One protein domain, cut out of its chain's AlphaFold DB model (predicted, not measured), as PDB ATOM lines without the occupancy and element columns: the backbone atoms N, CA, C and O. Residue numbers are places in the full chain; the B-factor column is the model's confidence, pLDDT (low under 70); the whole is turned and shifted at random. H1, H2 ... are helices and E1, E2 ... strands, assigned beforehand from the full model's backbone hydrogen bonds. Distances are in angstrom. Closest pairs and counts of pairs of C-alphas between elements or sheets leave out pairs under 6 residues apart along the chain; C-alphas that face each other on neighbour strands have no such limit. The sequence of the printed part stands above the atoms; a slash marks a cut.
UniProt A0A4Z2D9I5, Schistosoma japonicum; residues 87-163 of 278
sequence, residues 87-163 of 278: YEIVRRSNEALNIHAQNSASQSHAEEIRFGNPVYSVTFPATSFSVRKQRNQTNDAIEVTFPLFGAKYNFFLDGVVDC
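What this domain is: This is residues 87 to 163 of the 278 residues of a protein of Schistosoma japonicum (UniProt A0A4Z2D9I5). A sheet of four antiparallel strands lies toward one end of an elongated body and a separate two-stranded hairpin, E3 and E4, toward the other, with the helix H1 packed on both through E1 and E4. H1 crosses one face of the larger sheet at its edge strand E1, and the loop of the small hairpin reaches the far tip at Thr 138. The printed part has 77 residues with one named helix and six named strands, in the order H1 E1 E2 E3 E4 E5 E6; the larger sheet runs E1 E2 E5 E6, and the class is mixed, helices and strands. The whole is compact, with a radius of gyration of the C-alphas of 13.2 A, and spans 43 by 27 by 21 A.

How they stand to each other: In the larger sheet, E1, residues 112 to 116, and E2, residues 120 to 125, form a hairpin, with N 113 and O 124 at 2.9 A. E5, residues 152 to 157, is antiparallel to E2, with N 123 and O 154 at 3.0 A, and forms a hairpin with the edge strand E6, residues 161 to 163, where N 157 and O 161 are 2.8 A apart. H1, residues 87 to 103, is on one face of this sheet, two layers, a helix over a sheet, at a height of 6.6 A over the sheet. It lies over E1 and runs across the strands, at 63 degrees to E1 on the local plane; its closest C-alphas to E1 are those of Ala 96 and Phe 115, 6.1 A. H1 also touches E4, residues 142 to 145, closest at the C-alphas of Asn 94 and Glu 143, 5.8 A. E4 forms a hairpin with E3, residues 130 to 133, with N 132 and O 143 at 2.8 A; H1 and E3 are apart. In H1 every O i to N i+4 pair is within hydrogen-bond range.

Where its parts are: H1 begins at C-alpha 87 (193.250, 241.722, 252.127) and is 24.6 A long. E2 measures 16.8 A, E5 16.2 A and E1 13.3 A; E3, E4 and E6 are shorter. E6 ends at C-alpha 163 (212.702, 237.320, 254.955).

The domain as a whole: The C-alphas farthest apart are those of Thr 138 and Gly 159, 43.6 A. The printed part has no cut and no long link. Residues 102 to 107 stand free. The model's pLDDT is under 70 at residues 105 to 109 and 135 to 140.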
ATOM      1  N   TYR A  87     194.524 242.402 252.373       96.50
ATOM      2  CA  TYR A  87     193.250 241.722 252.127       96.50
ATOM      3  C   TYR A  87     193.451 240.327 251.524       96.50
ATOM      4  O   TYR A  87     192.786 239.383 251.945       96.50
ATOM      5  N   GLU A  88     194.397 240.172 250.593       97.44
ATOM      6  CA  GLU A  88     194.749 238.858 250.038       97.44
ATOM      7  C   GLU A  88     195.469 237.987 251.069       97.44
ATOM      8  O   GLU A  88     195.153 236.805 251.187       97.44
ATOM      9  N   ILE A  89     196.363 238.573 251.873       97.69
ATOM     10  CA  ILE A  89     197.018 237.877 252.988       97.69
ATOM     11  C   ILE A  89     195.975 237.314 253.956       97.69
ATOM     12  O   ILE A  89     196.018 236.129 254.280       97.69
ATOM     13  N   VAL A  90     195.016 238.133 254.397       96.75
ATOM     14  CA  VAL A  90     193.952 237.709 255.319       96.75
ATOM     15  C   VAL A  90     193.060 236.649 254.677       96.75
ATOM     16  O   VAL A  90     192.774 235.639 255.316       96.75
ATOM     17  N   ARG A  91     192.651 236.833 253.414       96.56
ATOM     18  CA  ARG A  91     191.828 235.855 252.685       96.56
ATOM     19  C   ARG A  91     192.509 234.486 252.623       96.56
ATOM     20  O   ARG A  91     191.914 233.499 253.050       96.56
ATOM     21  N   ARG A  92     193.763 234.429 252.162       97.12
ATOM     22  CA  ARG A  92     194.521 233.171 252.029       97.12
ATOM     23  C   ARG A  92     194.858 232.548 253.386       97.12
ATOM     24  O   ARG A  92     194.816 231.330 253.525       97.12
ATOM     25  N   SER A  93     195.104 233.371 254.407       96.62
ATOM     26  CA  SER A  93     195.293 232.898 255.786       96.62
ATOM     27  C   SER A  93     194.027 232.240 256.343       96.62
ATOM     28  O   SER A  93     194.104 231.180 256.958       96.62
ATOM     29  N   ASN A  94     192.854 232.836 256.099       94.88
ATOM     30  CA  ASN A  94     191.567 232.252 256.476       94.88
ATOM     31  C   ASN A  94     191.307 230.927 255.754       94.88
ATOM     32  O   ASN A  94     190.872 229.968 256.386       94.88
ATOM     33  N   GLU A  95     191.582 230.854 254.453       94.06
ATOM     34  CA  GLU A  95     191.433 229.619 253.671       94.06
ATOM     35  C   GLU A  95     192.320 228.498 254.226       94.06
ATOM     36  O   GLU A  95     191.817 227.417 254.538       94.06
ATOM     37  N   ALA A  96     193.606 228.776 254.451       93.94
ATOM     38  CA  ALA A  96     194.543 227.815 255.030       93.94
ATOM     39  C   ALA A  96     194.117 227.350 256.433       93.94
ATOM     40  O   ALA A  96     194.136 226.154 256.729       93.94
ATOM     41  N   LEU A  97     193.666 228.280 257.283       91.94
ATOM     42  CA  LEU A  97     193.182 227.976 258.629       91.94
ATOM     43  C   LEU A  97     191.935 227.075 258.609       91.94
ATOM     44  O   LEU A  97     191.849 226.123 259.384       91.94
ATOM     45  N   ASN A  98     190.970 227.350 257.727       88.94
ATOM     46  CA  ASN A  98     189.743 226.557 257.635       88.94
ATOM     47  C   ASN A  98     190.005 225.156 257.054       88.94
ATOM     48  O   ASN A  98     189.429 224.189 257.547       88.94
ATOM     49  N   ILE A  99     190.918 225.019 256.083       88.75
ATOM     50  CA  ILE A  99     191.376 223.707 255.589       88.75
ATOM     51  C   ILE A  99     192.018 222.905 256.727       88.75
ATOM     52  O   ILE A  99     191.701 221.731 256.919       88.75
ATOM     53  N   HIS A 100     192.883 223.540 257.523       85.88
ATOM     54  CA  HIS A 100     193.501 222.889 258.674       85.88
ATOM     55  C   HIS A 100     192.453 222.427 259.701       85.88
ATOM     56  O   HIS A 100     192.498 221.290 260.162       85.88
ATOM     57  N   ALA A 101     191.466 223.268 260.023       84.19
ATOM     58  CA  ALA A 101     190.418 222.927 260.985       84.19
ATOM     59  C   ALA A 101     189.476 221.807 260.519       84.19
ATOM     60  O   ALA A 101     188.935 221.094 261.360       84.19
ATOM     61  N   GLN A 102     189.277 221.636 259.209       82.31
ATOM     62  CA  GLN A 102     188.497 220.522 258.657       82.31
ATOM     63  C   GLN A 102     189.254 219.190 258.725       82.31
ATOM     64  O   GLN A 102     188.642 218.148 258.945       82.31
ATOM     65  N   ASN A 103     190.579 219.225 258.558       81.94
ATOM     66  CA  ASN A 103     191.422 218.028 258.551       81.94
ATOM     67  C   ASN A 103     191.861 217.587 259.959       81.94
ATOM     68  O   ASN A 103     192.178 216.417 260.169       81.94
ATOM     69  N   SER A 104     191.867 218.502 260.931       75.75
ATOM     70  CA  SER A 104     192.256 218.227 262.316       75.75
ATOM     71  C   SER A 104     191.029 217.900 263.178       75.75
ATOM     72  O   SER A 104     190.245 218.781 263.523       75.75
ATOM     73  N   ALA A 105     190.892 216.641 263.615       59.91
ATOM     74  CA  ALA A 105     189.800 216.159 264.483       59.91
ATOM     75  C   ALA A 105     189.771 216.784 265.901       59.91
ATOM     76  O   ALA A 105     188.935 216.432 266.732       59.91
ATOM     77  N   SER A 106     190.690 217.699 266.214       55.75
ATOM     78  CA  SER A 106     190.784 218.413 267.487       55.75
ATOM     79  C   SER A 106     190.953 219.909 267.220       55.75
ATOM     80  O   SER A 106     192.037 220.383 266.893       55.75
ATOM     81  N   GLN A 107     189.859 220.668 267.347       59.41
ATOM     82  CA  GLN A 107     189.895 222.131 267.354       59.41
ATOM     83  C   GLN A 107     190.633 222.626 268.605       59.41
ATOM     84  O   GLN A 107     190.216 222.296 269.714       59.41
ATOM     85  N   SER A 108     191.653 223.479 268.447       55.28
ATOM     86  CA  SER A 108     191.758 224.749 269.209       55.28
ATOM     87  C   SER A 108     193.066 225.531 269.020       55.28
ATOM     88  O   SER A 108     193.088 226.712 269.374       55.28
ATOM     89  N   HIS A 109     194.127 224.959 268.442       69.19
ATOM     90  CA  HIS A 109     195.383 225.697 268.266       69.19
ATOM     91  C   HIS A 109     196.107 225.330 266.972       69.19
ATOM     92  O   HIS A 109     196.656 224.241 266.852       69.19
ATOM     93  N   ALA A 110     196.101 226.251 266.007       80.25
ATOM     94  CA  ALA A 110     197.024 226.195 264.880       80.25
ATOM     95  C   ALA A 110     198.361 226.793 265.340       80.25
ATOM     96  O   ALA A 110     198.406 227.964 265.722       80.25
ATOM     97  N   GLU A 111     199.429 225.993 265.333       87.25
ATOM     98  CA  GLU A 111     200.786 226.448 265.684       87.25
ATOM     99  C   GLU A 111     201.365 227.401 264.626       87.25
ATOM    100  O   GLU A 111     202.161 228.292 264.934       87.25
ATOM    101  N   GLU A 112     200.899 227.262 263.387       93.75
ATOM    102  CA  GLU A 112     201.205 228.152 262.278       93.75
ATOM    103  C   GLU A 112     200.052 228.206 261.270       93.75
ATOM    104  O   GLU A 112     199.226 227.296 261.179       93.75
ATOM    105  N   ILE A 113     200.011 229.284 260.488       95.69
ATOM    106  CA  ILE A 113     199.219 229.364 259.260       95.69
ATOM    107  C   ILE A 113     200.198 229.506 258.106       95.69
ATOM    108  O   ILE A 113     200.950 230.481 258.042       95.69
ATOM    109  N   ARG A 114     200.160 228.555 257.175       96.69
ATOM    110  CA  ARG A 114     201.001 228.560 255.983       96.69
ATOM    111  C   ARG A 114     200.159 228.453 254.723       96.69
ATOM    112  O   ARG A 114     199.266 227.616 254.635       96.69
ATOM    113  N   PHE A 115     200.475 229.281 253.737       97.44
ATOM    114  CA  PHE A 115     199.919 229.191 252.391       97.44
ATOM    115  C   PHE A 115     200.975 229.575 251.359       97.44
ATOM    116  O   PHE A 115     201.979 230.211 251.679       97.44
ATOM    117  N   GLY A 116     200.764 229.171 250.116       96.69
ATOM    118  CA  GLY A 116     201.738 229.371 249.058       96.69
ATOM    119  C   GLY A 116     201.491 228.445 247.885       96.69
ATOM    120  O   GLY A 116     200.465 227.768 247.813       96.69
ATOM    121  N   ASN A 117     202.466 228.410 246.996       95.50
ATOM    122  CA  ASN A 117     202.553 227.492 245.873       95.50
ATOM    123  C   ASN A 117     204.040 227.106 245.689       95.50
ATOM    124  O   ASN A 117     204.856 227.427 246.557       95.50
ATOM    125  N   PRO A 118     204.437 226.395 244.621       94.06
ATOM    126  CA  PRO A 118     205.838 226.017 244.430       94.06
ATOM    127  C   PRO A 118     206.831 227.189 244.339       94.06
ATOM    128  O   PRO A 118     208.012 226.979 244.593       94.06
ATOM    129  N   VAL A 119     206.374 228.400 243.995       95.31
ATOM    130  CA  VAL A 119     207.224 229.582 243.760       95.31
ATOM    131  C   VAL A 119     207.347 230.467 245.006       95.31
ATOM    132  O   VAL A 119     208.387 231.085 245.221       95.31
ATOM    133  N   TYR A 120     206.315 230.534 245.855       97.25
ATOM    134  CA  TYR A 120     206.341 231.357 247.069       97.25
ATOM    135  C   TYR A 120     205.647 230.686 248.256       97.25
ATOM    136  O   TYR A 120     204.717 229.894 248.096       97.25
ATOM    137  N   SER A 121     206.025 231.074 249.474       98.00
ATOM    138  CA  SER A 121     205.247 230.733 250.664       98.00
ATOM    139  C   SER A 121     205.222 231.850 251.700       98.00
ATOM    140  O   SER A 121     206.187 232.588 251.874       98.00
ATOM    141  N   VAL A 122     204.088 231.957 252.388       98.31
ATOM    142  CA  VAL A 122     203.853 232.851 253.521       98.31
ATOM    143  C   VAL A 122     203.584 231.987 254.741       98.31
ATOM    144  O   VAL A 122     202.700 231.129 254.701       98.31
ATOM    145  N   THR A 123     204.323 232.227 255.822       98.31
ATOM    146  CA  THR A 123     204.163 231.483 257.079       98.31
ATOM    147  C   THR A 123     204.001 232.439 258.253       98.31
ATOM    148  O   THR A 123     204.895 233.234 258.544       98.31
ATOM    149  N   PHE A 124     202.864 232.350 258.938       98.25
ATOM    150  CA  PHE A 124     202.576 233.068 260.176       98.25
ATOM    151  C   PHE A 124     202.778 232.143 261.380       98.25
ATOM    152  O   PHE A 124     202.078 231.131 261.466       98.25
ATOM    153  N   PRO A 125     203.649 232.485 262.343       96.56
ATOM    154  CA  PRO A 125     203.712 231.762 263.608       96.56
ATOM    155  C   PRO A 125     202.487 232.089 264.477       96.56
ATOM    156  O   PRO A 125     201.922 233.181 264.365       96.56
ATOM    157  N   ALA A 126     202.113 231.193 265.398       93.94
ATOM    158  CA  ALA A 126     200.972 231.378 266.310       93.94
ATOM    159  C   ALA A 126     200.975 232.715 267.075       93.94
ATOM    160  O   ALA A 126     199.919 233.258 267.388       93.94
ATOM    161  N   THR A 127     202.150 233.289 267.352       95.38
ATOM    162  CA  THR A 127     202.285 234.586 268.039       95.38
ATOM    163  C   THR A 127     201.824 235.782 267.204       95.38
ATOM    164  O   THR A 127     201.634 236.865 267.750       95.38
ATOM    165  N   SER A 128     201.656 235.611 265.892       96.62
ATOM    166  CA  SER A 128     201.350 236.707 264.967       96.62
ATOM    167  C   SER A 128     199.860 236.883 264.694       96.62
ATOM    168  O   SER A 128     199.483 237.865 264.061       96.62
ATOM    169  N   PHE A 129     199.003 235.977 265.174       95.62
ATOM    170  CA  PHE A 129     197.564 236.038 264.928       95.62
ATOM    171  C   PHE A 129     196.727 235.532 266.106       95.62
ATOM    172  O   PHE A 129     197.214 234.977 267.083       95.62
ATOM    173  N   SER A 130     195.417 235.742 266.027       94.44
ATOM    174  CA  SER A 130     194.431 235.156 266.936       94.44
ATOM    175  C   SER A 130     193.235 234.645 266.149       94.44
ATOM    176  O   SER A 130     192.837 235.257 265.158       94.44
ATOM    177  N   VAL A 131     192.635 233.544 266.596       91.25
ATOM    178  CA  VAL A 131     191.487 232.919 265.924       91.25
ATOM    179  C   VAL A 131     190.187 233.313 266.619       91.25
ATOM    180  O   VAL A 131     190.077 233.243 267.844       91.25
ATOM    181  N   ARG A 132     189.179 233.715 265.844       88.31
ATOM    182  CA  ARG A 132     187.829 234.029 266.328       88.31
ATOM    183  C   ARG A 132     186.801 233.128 265.655       88.31
ATOM    184  O   ARG A 132     186.908 232.846 264.470       88.31
ATOM    185  N   LYS A 133     185.780 232.699 266.402       83.25
ATOM    186  CA  LYS A 133     184.617 231.990 265.841       83.25
ATOM    187  C   LYS A 133     183.597 233.008 265.337       83.25
ATOM    188  O   LYS A 133     183.194 233.885 266.106       83.25
ATOM    189  N   GLN A 134     183.152 232.887 264.089       73.25
ATOM    190  CA  GLN A 134     182.033 233.686 263.598       73.25
ATOM    191  C   GLN A 134     180.712 233.071 264.072       73.25
ATOM    192  O   GLN A 134     180.389 231.937 263.748       73.25
ATOM    193  N   ARG A 135     179.928 233.824 264.855       62.78
ATOM    194  CA  ARG A 135     178.651 233.346 265.427       62.78
ATOM    195  C   ARG A 135     177.444 233.453 264.480       62.78
ATOM    196  O   ARG A 135     176.354 233.055 264.869       62.78
ATOM    197  N   ASN A 136     177.611 233.993 263.268       58.56
ATOM    198  CA  ASN A 136     176.492 234.469 262.439       58.56
ATOM    199  C   ASN A 136     176.251 233.694 261.128       58.56
ATOM    200  O   ASN A 136     175.482 234.171 260.296       58.56
ATOM    201  N   GLN A 137     176.864 232.527 260.912       54.06
ATOM    202  CA  GLN A 137     176.573 231.688 259.740       54.06
ATOM    203  C   GLN A 137     176.403 230.223 260.147       54.06
ATOM    204  O   GLN A 137     176.941 229.778 261.152       54.06
ATOM    205  N   THR A 138     175.620 229.483 259.363       54.22
ATOM    206  CA  THR A 138     175.178 228.093 259.586       54.22
ATOM    207  C   THR A 138     176.302 227.048 259.639       54.22
ATOM    208  O   THR A 138     176.018 225.878 259.862       54.22
ATOM    209  N   ASN A 139     177.556 227.470 259.468       58.91
ATOM    210  CA  ASN A 139     178.765 226.676 259.644       58.91
ATOM    211  C   ASN A 139     179.664 227.405 260.652       58.91
ATOM    212  O   ASN A 139     179.857 228.613 260.515       58.91
ATOM    213  N   ASP A 140     180.232 226.684 261.624       65.38
ATOM    214  CA  ASP A 140     181.197 227.179 262.622       65.38
ATOM    215  C   ASP A 140     182.528 227.632 261.973       65.38
ATOM    216  O   ASP A 140     183.589 227.047 262.200       65.38
ATOM    217  N   ALA A 141     182.490 228.659 261.124       73.06
ATOM    218  CA  ALA A 141     183.663 229.188 260.448       73.06
ATOM    219  C   ALA A 141     184.556 229.946 261.438       73.06
ATOM    220  O   ALA A 141     184.091 230.741 262.269       73.06
ATOM    221  N   ILE A 142     185.861 229.702 261.335       86.00
ATOM    222  CA  ILE A 142     186.882 230.392 262.116       86.00
ATOM    223  C   ILE A 142     187.597 231.425 261.250       86.00
ATOM    224  O   ILE A 142     187.827 231.210 260.060       86.00
ATOM    225  N   GLU A 143     187.947 232.551 261.863       90.69
ATOM    226  CA  GLU A 143     188.583 233.682 261.198       90.69
ATOM    227  C   GLU A 143     189.870 234.088 261.920       90.69
ATOM    228  O   GLU A 143     189.916 234.176 263.153       90.69
ATOM    229  N   VAL A 144     190.914 234.358 261.142       93.25
ATOM    230  CA  VAL A 144     192.176 234.912 261.612       93.25
ATOM    231  C   VAL A 144     192.046 236.415 261.849       93.25
ATOM    232  O   VAL A 144     191.460 237.158 261.066       93.25
ATOM    233  N   THR A 145     192.645 236.883 262.933       94.94
ATOM    234  CA  THR A 145     192.790 238.303 263.243       94.94
ATOM    235  C   THR A 145     194.253 238.614 263.504       94.94
ATOM    236  O   THR A 145     194.927 237.868 264.212       94.94
ATOM    237  N   PHE A 146     194.742 239.711 262.933       97.19
ATOM    238  CA  PHE A 146     196.122 240.164 263.085       97.19
ATOM    239  C   PHE A 146     196.172 241.432 263.948       97.19
ATOM    240  O   PHE A 146     195.255 242.260 263.864       97.19
ATOM    241  N   PRO A 147     197.216 241.618 264.775       97.62
ATOM    242  CA  PRO A 147     197.455 242.899 265.423       97.62
ATOM    243  C   PRO A 147     197.772 243.979 264.375       97.62
ATOM    244  O   PRO A 147     198.218 243.694 263.268       97.62
ATOM    245  N   LEU A 148     197.540 245.244 264.732       98.19
ATOM    246  CA  LEU A 148     197.774 246.381 263.829       98.19
ATOM    247  C   LEU A 148     199.262 246.622 263.517       98.19
ATOM    248  O   LEU A 148     199.577 247.210 262.488       98.19
ATOM    249  N   PHE A 149     200.151 246.187 264.409       98.56
ATOM    250  CA  PHE A 149     201.604 246.241 264.266       98.56
ATOM    251  C   PHE A 149     202.191 244.921 264.761       98.56
ATOM    252  O   PHE A 149     201.579 244.260 265.606       98.56
ATOM    253  N   GLY A 150     203.356 244.536 264.249       98.19
ATOM    254  CA  GLY A 150     204.058 243.331 264.694       98.19
ATOM    255  C   GLY A 150     203.417 242.019 264.234       98.19
ATOM    256  O   GLY A 150     203.831 240.952 264.681       98.19
ATOM    257  N   ALA A 151     202.430 242.073 263.331       98.06
ATOM    258  CA  ALA A 151     201.853 240.906 262.665       98.06
ATOM    259  C   ALA A 151     202.872 240.311 261.680       98.06
ATOM    260  O   ALA A 151     202.808 240.568 260.476       98.06
ATOM    261  N   LYS A 152     203.851 239.586 262.223       98.50
ATOM    262  CA  LYS A 152     205.012 239.068 261.504       98.50
ATOM    263  C   LYS A 152     204.644 237.841 260.673       98.50
ATOM    264  O   LYS A 152     203.948 236.946 261.144       98.50
ATOM    265  N   TYR A 153     205.171 237.757 259.463       98.50
ATOM    266  CA  TYR A 153     205.192 236.523 258.683       98.50
ATOM    267  C   TYR A 153     206.539 236.359 258.003       98.50
ATOM    268  O   TYR A 153     207.226 237.338 257.736       98.50
ATOM    269  N   ASN A 154     206.918 235.117 257.725       98.38
ATOM    270  CA  ASN A 154     208.030 234.843 256.828       98.38
ATOM    271  C   ASN A 154     207.513 234.799 255.390       98.38
ATOM    272  O   ASN A 154     206.566 234.054 255.116       98.38
ATOM    273  N   PHE A 155     208.121 235.579 254.501       98.06
ATOM    274  CA  PHE A 155     207.875 235.541 253.067       98.06
ATOM    275  C   PHE A 155     209.075 234.909 252.364       98.06
ATOM    276  O   PHE A 155     210.184 235.441 252.401       98.06
ATOM    277  N   PHE A 156     208.824 233.774 251.721       97.88
ATOM    278  CA  PHE A 156     209.776 233.091 250.858       97.88
ATOM    279  C   PHE A 156     209.320 233.229 249.407       97.88
ATOM    280  O   PHE A 156     208.160 232.943 249.102       97.88
ATOM    281  N   LEU A 157     210.233 233.619 248.524       95.81
ATOM    282  CA  LEU A 157     210.062 233.656 247.077       95.81
ATOM    283  C   LEU A 157     211.319 233.081 246.427       95.81
ATOM    284  O   LEU A 157     212.420 233.599 246.644       95.81
ATOM    285  N   ASP A 158     211.135 232.034 245.629       92.19
ATOM    286  CA  ASP A 158     212.237 231.291 245.029       92.19
ATOM    287  C   ASP A 158     213.179 232.202 244.229       92.19
ATOM    288  O   ASP A 158     212.751 233.055 243.452       92.19
ATOM    289  N   GLY A 159     214.481 232.053 244.475       88.75
ATOM    290  CA  GLY A 159     215.536 232.844 243.842       88.75
ATOM    291  C   GLY A 159     215.574 234.342 244.188       88.75
ATOM    292  O   GLY A 159     216.438 235.038 243.654       88.75
ATOM    293  N   VAL A 160     214.689 234.854 245.058       88.62
ATOM    294  CA  VAL A 160     214.570 236.302 245.324       88.62
ATOM    295  C   VAL A 160     214.762 236.652 246.799       88.62
ATOM    296  O   VAL A 160     215.681 237.406 247.118       88.62
ATOM    297  N   VAL A 161     213.913 236.145 247.698       90.19
ATOM    298  CA  VAL A 161     213.922 236.529 249.123       90.19
ATOM    299  C   VAL A 161     213.474 235.392 250.035       90.19
ATOM    300  O   VAL A 161     212.632 234.577 249.675       90.19
ATOM    301  N   ASP A 162     214.008 235.398 251.252       94.94
ATOM    302  CA  ASP A 162     213.513 234.629 252.393       94.94
ATOM    303  C   ASP A 162     213.658 235.513 253.633       94.94
ATOM    304  O   ASP A 162     214.751 235.655 254.190       94.94
ATOM    305  N   CYS A 163     212.601 236.256 253.964       94.69
ATOM    306  CA  CYS A 163     212.702 237.320 254.955       94.69
ATOM    307  C   CYS A 163     211.415 237.544 255.760       94.69
ATOM    308  O   CYS A 163     210.307 237.277 255.282       94.69
TER     309      CYS A 163